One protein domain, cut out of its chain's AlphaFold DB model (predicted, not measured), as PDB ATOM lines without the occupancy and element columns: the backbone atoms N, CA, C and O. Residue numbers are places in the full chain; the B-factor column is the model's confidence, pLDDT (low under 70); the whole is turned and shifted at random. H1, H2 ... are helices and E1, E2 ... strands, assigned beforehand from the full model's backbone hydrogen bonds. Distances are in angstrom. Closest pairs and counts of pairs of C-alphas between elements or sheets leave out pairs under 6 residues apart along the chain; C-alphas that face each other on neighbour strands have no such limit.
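What this domain is: This is residues 315 to 388 of the 589 residues of the protein "Integrin beta" of Dendroctonus ponderosae (UniProt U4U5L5). With little regular structure, this is a loose rod of loops holding two small strand hairpins, E3-E4 toward one end and E1-E2 with the short helix H1 toward the other, joined by a long looping link. The 74 printed residues, 18 in named elements, run H1, E1, E2, E3, E4, both two-stranded sheets antiparallel; the class is mixed, the radius of gyration of the C-alphas 14.1 A, the spans 44 by 18 by 18 A.

How they stand to each other: E3, residues 366 to 369, and E4, residues 372 to 375, form a hairpin at 149 degrees, with N 369 and O 372 2.8 A apart. E1, residues 331 to 333, and E2, residues 336 to 338, form another at 135 degrees, with N 338 and O 331 2.8 A apart. H1, residues 325 to 328, comes closest to E2 at the C-alphas of Cys 326 and Cys 337, 5.4 A; it is too short for an O i to N i+4 pair. E2 and E3 are apart.

Where its parts are: E3 is 9.4 A long and E4 9.2 A. H1 begins at C-alpha 325 (20.188, 41.922, 90.664); E4 ends at C-alpha 375 (42.215, 40.734, 70.489).

The domain as a whole: The farthest C-alphas, Asp 315 and Lys 388, are 44.4 A apart. The link E2 to E3 is long, 27 residues. The printed part has no cut, and no printed residue is under 70 in pLDDT.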
ATOM      1  N   ASP A 315      14.407  37.292  90.413       76.88
ATOM      2  CA  ASP A 315      15.364  36.353  91.001       76.88
ATOM      3  C   ASP A 315      16.211  35.675  89.917       76.88
ATOM      4  O   ASP A 315      17.390  35.404  90.145       76.88
ATOM      5  N   SER A 316      15.671  35.527  88.702       79.81
ATOM      6  CA  SER A 316      16.406  35.017  87.535       79.81
ATOM      7  C   SER A 316      17.560  35.934  87.086       79.81
ATOM      8  O   SER A 316      18.487  35.475  86.428       79.81
ATOM      9  N   CYS A 317      17.567  37.203  87.509       83.62
ATOM     10  CA  CYS A 317      18.629  38.180  87.242       83.62
ATOM     11  C   CYS A 317      19.698  38.256  88.351       83.62
ATOM     12  O   CYS A 317      20.409  39.262  88.471       83.62
ATOM     13  N   ARG A 318      19.790  37.243  89.218       85.75
ATOM     14  CA  ARG A 318      20.796  37.161  90.283       85.75
ATOM     15  C   ARG A 318      21.703  35.958  90.061       85.75
ATOM     16  O   ARG A 318      21.229  34.840  89.902       85.75
ATOM     17  N   GLN A 319      23.014  36.179  90.132       81.88
ATOM     18  CA  GLN A 319      24.010  35.112  90.013       81.88
ATOM     19  C   GLN A 319      23.891  34.091  91.162       81.88
ATOM     20  O   GLN A 319      24.010  32.883  90.955       81.88
ATOM     21  N   HIS A 320      23.624  34.575  92.377       83.31
ATOM     22  CA  HIS A 320      23.375  33.784  93.583       83.31
ATOM     23  C   HIS A 320      22.264  34.438  94.419       83.31
ATOM     24  O   HIS A 320      21.994  35.627  94.265       83.31
ATOM     25  N   ALA A 321      21.650  33.703  95.353       77.25
ATOM     26  CA  ALA A 321      20.543  34.226  96.172       77.25
ATOM     27  C   ALA A 321      20.884  35.552  96.898       77.25
ATOM     28  O   ALA A 321      20.031  36.435  97.010       77.25
ATOM     29  N   ASP A 322      22.149  35.713  97.301       81.00
ATOM     30  CA  ASP A 322      22.667  36.894  98.004       81.00
ATOM     31  C   ASP A 322      23.290  37.963  97.079       81.00
ATOM     32  O   ASP A 322      23.723  39.012  97.556       81.00
ATOM     33  N   SER A 323      23.370  37.731  95.760       83.94
ATOM     34  CA  SER A 323      23.938  38.712  94.823       83.94
ATOM     35  C   SER A 323      22.914  39.781  94.449       83.94
ATOM     36  O   SER A 323      21.723  39.493  94.312       83.94
ATOM     37  N   MET A 324      23.378  41.008  94.218       88.56
ATOM     38  CA  MET A 324      22.514  42.069  93.704       88.56
ATOM     39  C   MET A 324      22.028  41.728  92.292       88.56
ATOM     40  O   MET A 324      22.785  41.203  91.478       88.56
ATOM     41  N   THR A 325      20.768  42.055  92.004       88.50
ATOM     42  CA  THR A 325      20.188  41.922  90.664       88.50
ATOM     43  C   THR A 325      21.054  42.675  89.649       88.50
ATOM     44  O   THR A 325      21.384  43.843  89.874       88.50
ATOM     45  N   CYS A 326      21.472  41.981  88.587       87.75
ATOM     46  CA  CYS A 326      22.369  42.494  87.546       87.75
ATOM     47  C   CYS A 326      23.641  43.157  88.085       87.75
ATOM     48  O   CYS A 326      24.099  44.174  87.561       87.75
ATOM     49  N   SER A 327      24.169  42.633  89.199       91.19
ATOM     50  CA  SER A 327      25.347  43.167  89.891       91.19
ATOM     51  C   SER A 327      25.253  44.666  90.209       91.19
ATOM     52  O   SER A 327      26.277  45.323  90.389       91.19
ATOM     53  N   SER A 328      24.035  45.227  90.279       91.38
ATOM     54  CA  SER A 328      23.742  46.671  90.373       91.38
ATOM     55  C   SER A 328      24.320  47.545  89.248       91.38
ATOM     56  O   SER A 328      24.447  48.758  89.407       91.38
ATOM     57  N   ARG A 329      24.684  46.932  88.121       90.81
ATOM     58  CA  ARG A 329      25.359  47.574  86.986       90.81
ATOM     59  C   ARG A 329      24.511  47.613  85.721       90.81
ATOM     60  O   ARG A 329      24.975  48.167  84.738       90.81
ATOM     61  N   GLY A 330      23.301  47.062  85.752       86.38
ATOM     62  CA  GLY A 330      22.353  47.059  84.642       86.38
ATOM     63  C   GLY A 330      20.920  46.854  85.121       86.38
ATOM     64  O   GLY A 330      20.677  46.704  86.323       86.38
ATOM     65  N   ASP A 331      19.992  46.830  84.176       84.50
ATOM     66  CA  ASP A 331      18.560  46.708  84.442       84.50
ATOM     67  C   ASP A 331      18.084  45.272  84.186       84.50
ATOM     68  O   ASP A 331      18.515  44.623  83.239       84.50
ATOM     69  N   CYS A 332      17.229  44.739  85.063       81.56
ATOM     70  CA  CYS A 332      16.658  43.400  84.897       81.56
ATOM     71  C   CYS A 332      15.342  43.501  84.134       81.56
ATOM     72  O   CYS A 332      14.337  43.949  84.690       81.56
ATOM     73  N   GLU A 333      15.356  43.043  82.892       77.12
ATOM     74  CA  GLU A 333      14.200  43.001  82.010       77.12
ATOM     75  C   GLU A 333      13.935  41.537  81.658       77.12
ATOM     76  O   GLU A 333      14.822  40.813  81.201       77.12
ATOM     77  N   CYS A 334      12.722  41.062  81.947       70.50
ATOM     78  CA  CYS A 334      12.268  39.735  81.520       70.50
ATOM     79  C   CYS A 334      13.138  38.558  82.021       70.50
ATOM     80  O   CYS A 334      13.311  37.550  81.336       70.50
ATOM     81  N   GLY A 335      13.687  38.677  83.238       74.56
ATOM     82  CA  GLY A 335      14.534  37.648  83.856       74.56
ATOM     83  C   GLY A 335      15.970  37.611  83.321       74.56
ATOM     84  O   GLY A 335      16.710  36.683  83.642       74.56
ATOM     85  N   LYS A 336      16.378  38.617  82.535       79.38
ATOM     86  CA  LYS A 336      17.748  38.812  82.055       79.38
ATOM     87  C   LYS A 336      18.257  40.212  82.364       79.38
ATOM     88  O   LYS A 336      17.491  41.159  82.496       79.38
ATOM     89  N   CYS A 337      19.573  40.337  82.457       81.06
ATOM     90  CA  CYS A 337      20.216  41.615  82.695       81.06
ATOM     91  C   CYS A 337      20.576  42.326  81.392       81.06
ATOM     92  O   CYS A 337      21.237  41.763  80.521       81.06
ATOM     93  N   ILE A 338      20.174  43.589  81.293       85.12
ATOM     94  CA  ILE A 338      20.552  44.527  80.244       85.12
ATOM     95  C   ILE A 338      21.703  45.378  80.775       85.12
ATOM     96  O   ILE A 338      21.530  46.209  81.670       85.12
ATOM     97  N   CYS A 339      22.898  45.141  80.239       83.44
ATOM     98  CA  CYS A 339      24.121  45.779  80.710       83.44
ATOM     99  C   CYS A 339      24.450  47.027  79.873       83.44
ATOM    100  O   CYS A 339      24.679  46.899  78.668       83.44
ATOM    101  N   PRO A 340      24.504  48.229  80.470       82.69
ATOM    102  CA  PRO A 340      25.045  49.406  79.810       82.69
ATOM    103  C   PRO A 340      26.558  49.258  79.610       82.69
ATOM    104  O   PRO A 340      27.261  48.713  80.464       82.69
ATOM    105  N   GLU A 341      27.082  49.787  78.503       82.19
ATOM    106  CA  GLU A 341      28.529  49.827  78.275       82.19
ATOM    107  C   GLU A 341      29.240  50.589  79.416       82.19
ATOM    108  O   GLU A 341      28.756  51.647  79.834       82.19
ATOM    109  N   PRO A 342      30.390  50.098  79.926       82.00
ATOM    110  CA  PRO A 342      31.198  48.984  79.414       82.00
ATOM    111  C   PRO A 342      30.958  47.628  80.110       82.00
ATOM    112  O   PRO A 342      31.828  46.754  80.066       82.00
ATOM    113  N   TYR A 343      29.821  47.441  80.784       85.69
ATOM    114  CA  TYR A 343      29.535  46.223  81.543       85.69
ATOM    115  C   TYR A 343      29.022  45.084  80.657       85.69
ATOM    116  O   TYR A 343      28.305  45.302  79.684       85.69
ATOM    117  N   MET A 344      29.396  43.852  81.003       79.88
ATOM    118  CA  MET A 344      29.055  42.631  80.268       79.88
ATOM    119  C   MET A 344      28.882  41.431  81.210       79.88
ATOM    120  O   MET A 344      29.263  41.483  82.379       79.88
ATOM    121  N   GLY A 345      28.352  40.330  80.676       79.00
ATOM    122  CA  GLY A 345      28.041  39.106  81.422       79.00
ATOM    123  C   GLY A 345      26.540  38.918  81.606       79.00
ATOM    124  O   GLY A 345      25.770  39.860  81.427       79.00
ATOM    125  N   ASP A 346      26.130  37.702  81.960       81.88
ATOM    126  CA  ASP A 346      24.712  37.352  82.130       81.88
ATOM    127  C   ASP A 346      24.059  38.138  83.282       81.88
ATOM    128  O   ASP A 346      22.839  38.303  83.319       81.88
ATOM    129  N   PHE A 347      24.877  38.671  84.197       87.88
ATOM    130  CA  PHE A 347      24.473  39.468  85.349       87.88
ATOM    131  C   PHE A 347      25.223  40.809  85.430       87.88
ATOM    132  O   PHE A 347      25.312  41.386  86.516       87.88
ATOM    133  N   CYS A 348      25.773  41.314  84.318       88.19
ATOM    134  CA  CYS A 348      26.581  42.546  84.246       88.19
ATOM    135  C   CYS A 348      27.772  42.585  85.225       88.19
ATOM    136  O   CYS A 348      28.160  43.639  85.739       88.19
ATOM    137  N   GLU A 349      28.329  41.419  85.532       88.38
ATOM    138  CA  GLU A 349      29.365  41.223  86.541       88.38
ATOM    139  C   GLU A 349      30.767  41.620  86.053       88.38
ATOM    140  O   GLU A 349      31.641  41.936  86.864       88.38
ATOM    141  N   TYR A 350      30.976  41.673  84.735       86.38
ATOM    142  CA  TYR A 350      32.251  42.029  84.123       86.38
ATOM    143  C   TYR A 350      32.259  43.473  83.631       86.38
ATOM    144  O   TYR A 350      31.248  43.998  83.175       86.38
ATOM    145  N   GLU A 351      33.422  44.112  83.685       90.81
ATOM    146  CA  GLU A 351      33.659  45.445  83.133       90.81
ATOM    147  C   GLU A 351      34.760  45.343  82.080       90.81
ATOM    148  O   GLU A 351      35.859  44.878  82.381       90.81
ATOM    149  N   CYS A 352      34.459  45.726  80.841       86.25
ATOM    150  CA  CYS A 352      35.383  45.570  79.723       86.25
ATOM    151  C   CYS A 352      36.318  46.781  79.567       86.25
ATOM    152  O   CYS A 352      35.877  47.924  79.709       86.25
ATOM    153  N   PRO A 353      37.590  46.574  79.182       89.50
ATOM    154  CA  PRO A 353      38.517  47.666  78.907       89.50
ATOM    155  C   PRO A 353      38.035  48.582  77.772       89.50
ATOM    156  O   PRO A 353      37.846  48.145  76.632       89.50
ATOM    157  N   VAL A 354      37.899  49.876  78.072       85.00
ATOM    158  CA  VAL A 354      37.605  50.937  77.095       85.00
ATOM    159  C   VAL A 354      38.881  51.703  76.779       85.00
ATOM    160  O   VAL A 354      39.597  52.144  77.680       85.00
ATOM    161  N   SER A 355      39.171  51.883  75.492       80.69
ATOM    162  CA  SER A 355      40.382  52.587  75.087       80.69
ATOM    163  C   SER A 355      40.276  54.087  75.331       80.69
ATOM    164  O   SER A 355      39.350  54.752  74.868       80.69
ATOM    165  N   THR A 356      41.295  54.667  75.958       78.38
ATOM    166  CA  THR A 356      41.368  56.119  76.180       78.38
ATOM    167  C   THR A 356      41.580  56.915  74.888       78.38
ATOM    168  O   THR A 356      41.288  58.110  74.856       78.38
ATOM    169  N   LYS A 357      42.059  56.269  73.810       74.19
ATOM    170  CA  LYS A 357      42.370  56.914  72.523       74.19
ATOM    171  C   LYS A 357      41.141  57.149  71.648       74.19
ATOM    172  O   LYS A 357      41.057  58.189  71.002       74.19
ATOM    173  N   ASN A 358      40.227  56.180  71.587       78.38
ATOM    174  CA  ASN A 358      39.061  56.225  70.697       78.38
ATOM    175  C   ASN A 358      37.719  55.965  71.403       78.38
ATOM    176  O   ASN A 358      36.694  56.006  70.733       78.38
ATOM    177  N   GLN A 359      37.719  55.758  72.726       81.62
ATOM    178  CA  GLN A 359      36.527  55.530  73.557       81.62
ATOM    179  C   GLN A 359      35.710  54.289  73.158       81.62
ATOM    180  O   GLN A 359      34.520  54.217  73.439       81.62
ATOM    181  N   LEU A 360      36.344  53.303  72.512       81.38
ATOM    182  CA  LEU A 360      35.707  52.040  72.130       81.38
ATOM    183  C   LEU A 360      36.144  50.896  73.054       81.38
ATOM    184  O   LEU A 360      37.317  50.810  73.440       81.38
ATOM    185  N   ILE A 361      35.219  49.976  73.345       83.31
ATOM    186  CA  ILE A 361      35.518  48.706  74.022       83.31
ATOM    187  C   ILE A 361      36.513  47.913  73.167       83.31
ATOM    188  O   ILE A 361      36.346  47.781  71.950       83.31
ATOM    189  N   CYS A 362      37.588  47.430  73.792       85.38
ATOM    190  CA  CYS A 362      38.677  46.716  73.120       85.38
ATOM    191  C   CYS A 362      39.239  47.461  71.891       85.38
ATOM    192  O   CYS A 362      39.647  46.836  70.907       85.38
ATOM    193  N   SER A 363      39.223  48.800  71.916       86.81
ATOM    194  CA  SER A 363      39.655  49.683  70.819       86.81
ATOM    195  C   SER A 363      38.955  49.439  69.471       86.81
ATOM    196  O   SER A 363      39.433  49.946  68.455       86.81
ATOM    197  N   GLY A 364      37.867  48.657  69.432       86.06
ATOM    198  CA  GLY A 364      37.255  48.142  68.199       86.06
ATOM    199  C   GLY A 364      38.043  47.014  67.508       86.06
ATOM    200  O   GLY A 364      37.690  46.604  66.406       86.06
ATOM    201  N   ASN A 365      39.104  46.499  68.140       88.31
ATOM    202  CA  ASN A 365      40.046  45.526  67.574       88.31
ATOM    203  C   ASN A 365      40.048  44.173  68.310       88.31
ATOM    204  O   ASN A 365      40.987  43.383  68.173       88.31
ATOM    205  N   GLY A 366      39.015  43.891  69.095       85.12
ATOM    206  CA  GLY A 366      38.858  42.641  69.826       85.12
ATOM    207  C   GLY A 366      37.431  42.448  70.318       85.12
ATOM    208  O   GLY A 366      36.606  43.353  70.222       85.12
ATOM    209  N   ILE A 367      37.157  41.257  70.839       82.38
ATOM    210  CA  ILE A 367      35.868  40.889  71.429       82.38
ATOM    211  C   ILE A 367      36.060  40.813  72.942       82.38
ATOM    212  O   ILE A 367      36.959  40.109  73.399       82.38
ATOM    213  N   CYS A 368      35.241  41.517  73.724       81.50
ATOM    214  CA  CYS A 368      35.288  41.363  75.175       81.50
ATOM    215  C   CYS A 368      34.661  40.026  75.596       81.50
ATOM    216  O   CYS A 368      33.589  39.656  75.121       81.50
ATOM    217  N   SER A 369      35.332  39.303  76.487       81.44
ATOM    218  CA  SER A 369      34.889  38.025  77.035       81.44
ATOM    219  C   SER A 369      35.268  37.955  78.509       81.44
ATOM    220  O   SER A 369      36.450  37.963  78.837       81.44
ATOM    221  N   ALA A 370      34.272  37.862  79.394       82.00
ATOM    222  CA  ALA A 370      34.460  37.782  80.849       82.00
ATOM    223  C   ALA A 370      35.340  38.908  81.445       82.00
ATOM    224  O   ALA A 370      36.115  38.680  82.369       82.00
ATOM    225  N   GLY A 371      35.223  40.129  80.908       83.38
ATOM    226  CA  GLY A 371      35.974  41.305  81.372       83.38
ATOM    227  C   GLY A 371      37.343  41.487  80.718       83.38
ATOM    228  O   GLY A 371      37.973  42.517  80.927       83.38
ATOM    229  N   ASP A 372      37.775  40.551  79.872       86.06
ATOM    230  CA  ASP A 372      39.040  40.634  79.145       86.06
ATOM    231  C   ASP A 372      38.815  40.823  77.641       86.06
ATOM    232  O   ASP A 372      37.920  40.229  77.038       86.06
ATOM    233  N   CYS A 373      39.664  41.620  76.991       87.69
ATOM    234  CA  CYS A 373      39.619  41.778  75.542       87.69
ATOM    235  C   CYS A 373      40.380  40.655  74.822       87.69
ATOM    236  O   CYS A 373      41.610  40.578  74.853       87.69
ATOM    237  N   LEU A 374      39.652  39.819  74.082       88.69
ATOM    238  CA  LEU A 374      40.214  38.858  73.137       88.69
ATOM    239  C   LEU A 374      40.537  39.569  71.821       88.69
ATOM    240  O   LEU A 374      39.672  39.779  70.969       88.69
ATOM    241  N   CYS A 375      41.795  39.964  71.655       88.69
ATOM    242  CA  CYS A 375      42.215  40.734  70.489       88.69
ATOM    243  C   CYS A 375      42.179  39.933  69.188       88.69
ATOM    244  O   CYS A 375      42.562  38.762  69.134       88.69
ATOM    245  N   ASN A 376      41.813  40.621  68.105       87.19
ATOM    246  CA  ASN A 376      41.938  40.106  66.749       87.19
ATOM    247  C   ASN A 376      43.395  39.709  66.456       87.19
ATOM    248  O   ASN A 376      44.335  40.229  67.058       87.19
ATOM    249  N   LYS A 377      43.601  38.809  65.486       84.94
ATOM    250  CA  LYS A 377      44.896  38.161  65.187       84.94
ATOM    251  C   LYS A 377      46.107  39.115  65.152       84.94
ATOM    252  O   LYS A 377      47.184  38.734  65.607       84.94
ATOM    253  N   ASN A 378      45.920  40.344  64.665       86.12
ATOM    254  CA  ASN A 378      46.977  41.345  64.502       86.12
ATOM    255  C   ASN A 378      47.042  42.389  65.627       86.12
ATOM    256  O   ASN A 378      47.805  43.333  65.509       86.12
ATOM    257  N   PHE A 379      46.292  42.236  66.716       89.69
ATOM    258  CA  PHE A 379      46.256  43.196  67.819       89.69
ATOM    259  C   PHE A 379      46.579  42.532  69.163       89.69
ATOM    260  O   PHE A 379      46.501  41.309  69.317       89.69
ATOM    261  N   SER A 380      47.012  43.336  70.130       87.12
ATOM    262  CA  SER A 380      47.408  42.944  71.491       87.12
ATOM    263  C   SER A 380      47.183  44.083  72.483       87.12
ATOM    264  O   SER A 380      46.803  45.188  72.100       87.12
ATOM    265  N   GLY A 381      47.478  43.821  73.754       86.62
ATOM    266  CA  GLY A 381      47.284  44.763  74.850       86.62
ATOM    267  C   GLY A 381      45.954  44.517  75.549       86.62
ATOM    268  O   GLY A 381      45.088  43.831  75.014       86.62
ATOM    269  N   LEU A 382      45.815  45.074  76.751       88.25
ATOM    270  CA  LEU A 382      44.626  44.892  77.590       88.25
ATOM    271  C   LEU A 382      43.346  45.404  76.915       88.25
ATOM    272  O   LEU A 382      42.287  44.829  77.111       88.25
ATOM    273  N   ASP A 383      43.451  46.446  76.087       88.94
ATOM    274  CA  ASP A 383      42.348  47.038  75.325       88.94
ATOM    275  C   ASP A 383      42.475  46.803  73.809       88.94
ATOM    276  O   ASP A 383      41.832  47.497  73.030       88.94
ATOM    277  N   CYS A 384      43.336  45.882  73.360       90.75
ATOM    278  CA  CYS A 384      43.612  45.614  71.940       90.75
ATOM    279  C   CYS A 384      44.054  46.822  71.093       90.75
ATOM    280  O   CYS A 384      43.952  46.796  69.864       90.75
ATOM    281  N   SER A 385      44.580  47.876  71.717       89.25
ATOM    282  CA  SER A 385      45.069  49.060  71.000       89.25
ATOM    283  C   SER A 385      46.413  48.849  70.287       89.25
ATOM    284  O   SER A 385      46.806  49.676  69.462       89.25
ATOM    285  N   CYS A 386      47.139  47.770  70.593       89.00
ATOM    286  CA  CYS A 386      48.500  47.543  70.111       89.00
ATOM    287  C   CYS A 386      48.523  46.691  68.835       89.00
ATOM    288  O   CYS A 386      48.327  45.476  68.908       89.00
ATOM    289  N   ASP A 387      48.804  47.305  67.684       88.31
ATOM    290  CA  ASP A 387      48.999  46.613  66.402       88.31
ATOM    291  C   ASP A 387      50.312  45.802  66.400       88.31
ATOM    292  O   ASP A 387      51.400  46.341  66.585       88.31
ATOM    293  N   LYS A 388      50.213  44.489  66.182       84.38
ATOM    294  CA  LYS A 388      51.342  43.545  66.081       84.38
ATOM    295  C   LYS A 388      52.083  43.646  64.743       84.38
ATOM    296  O   LYS A 388      53.094  42.968  64.552       84.38
TER     297      LYS A 388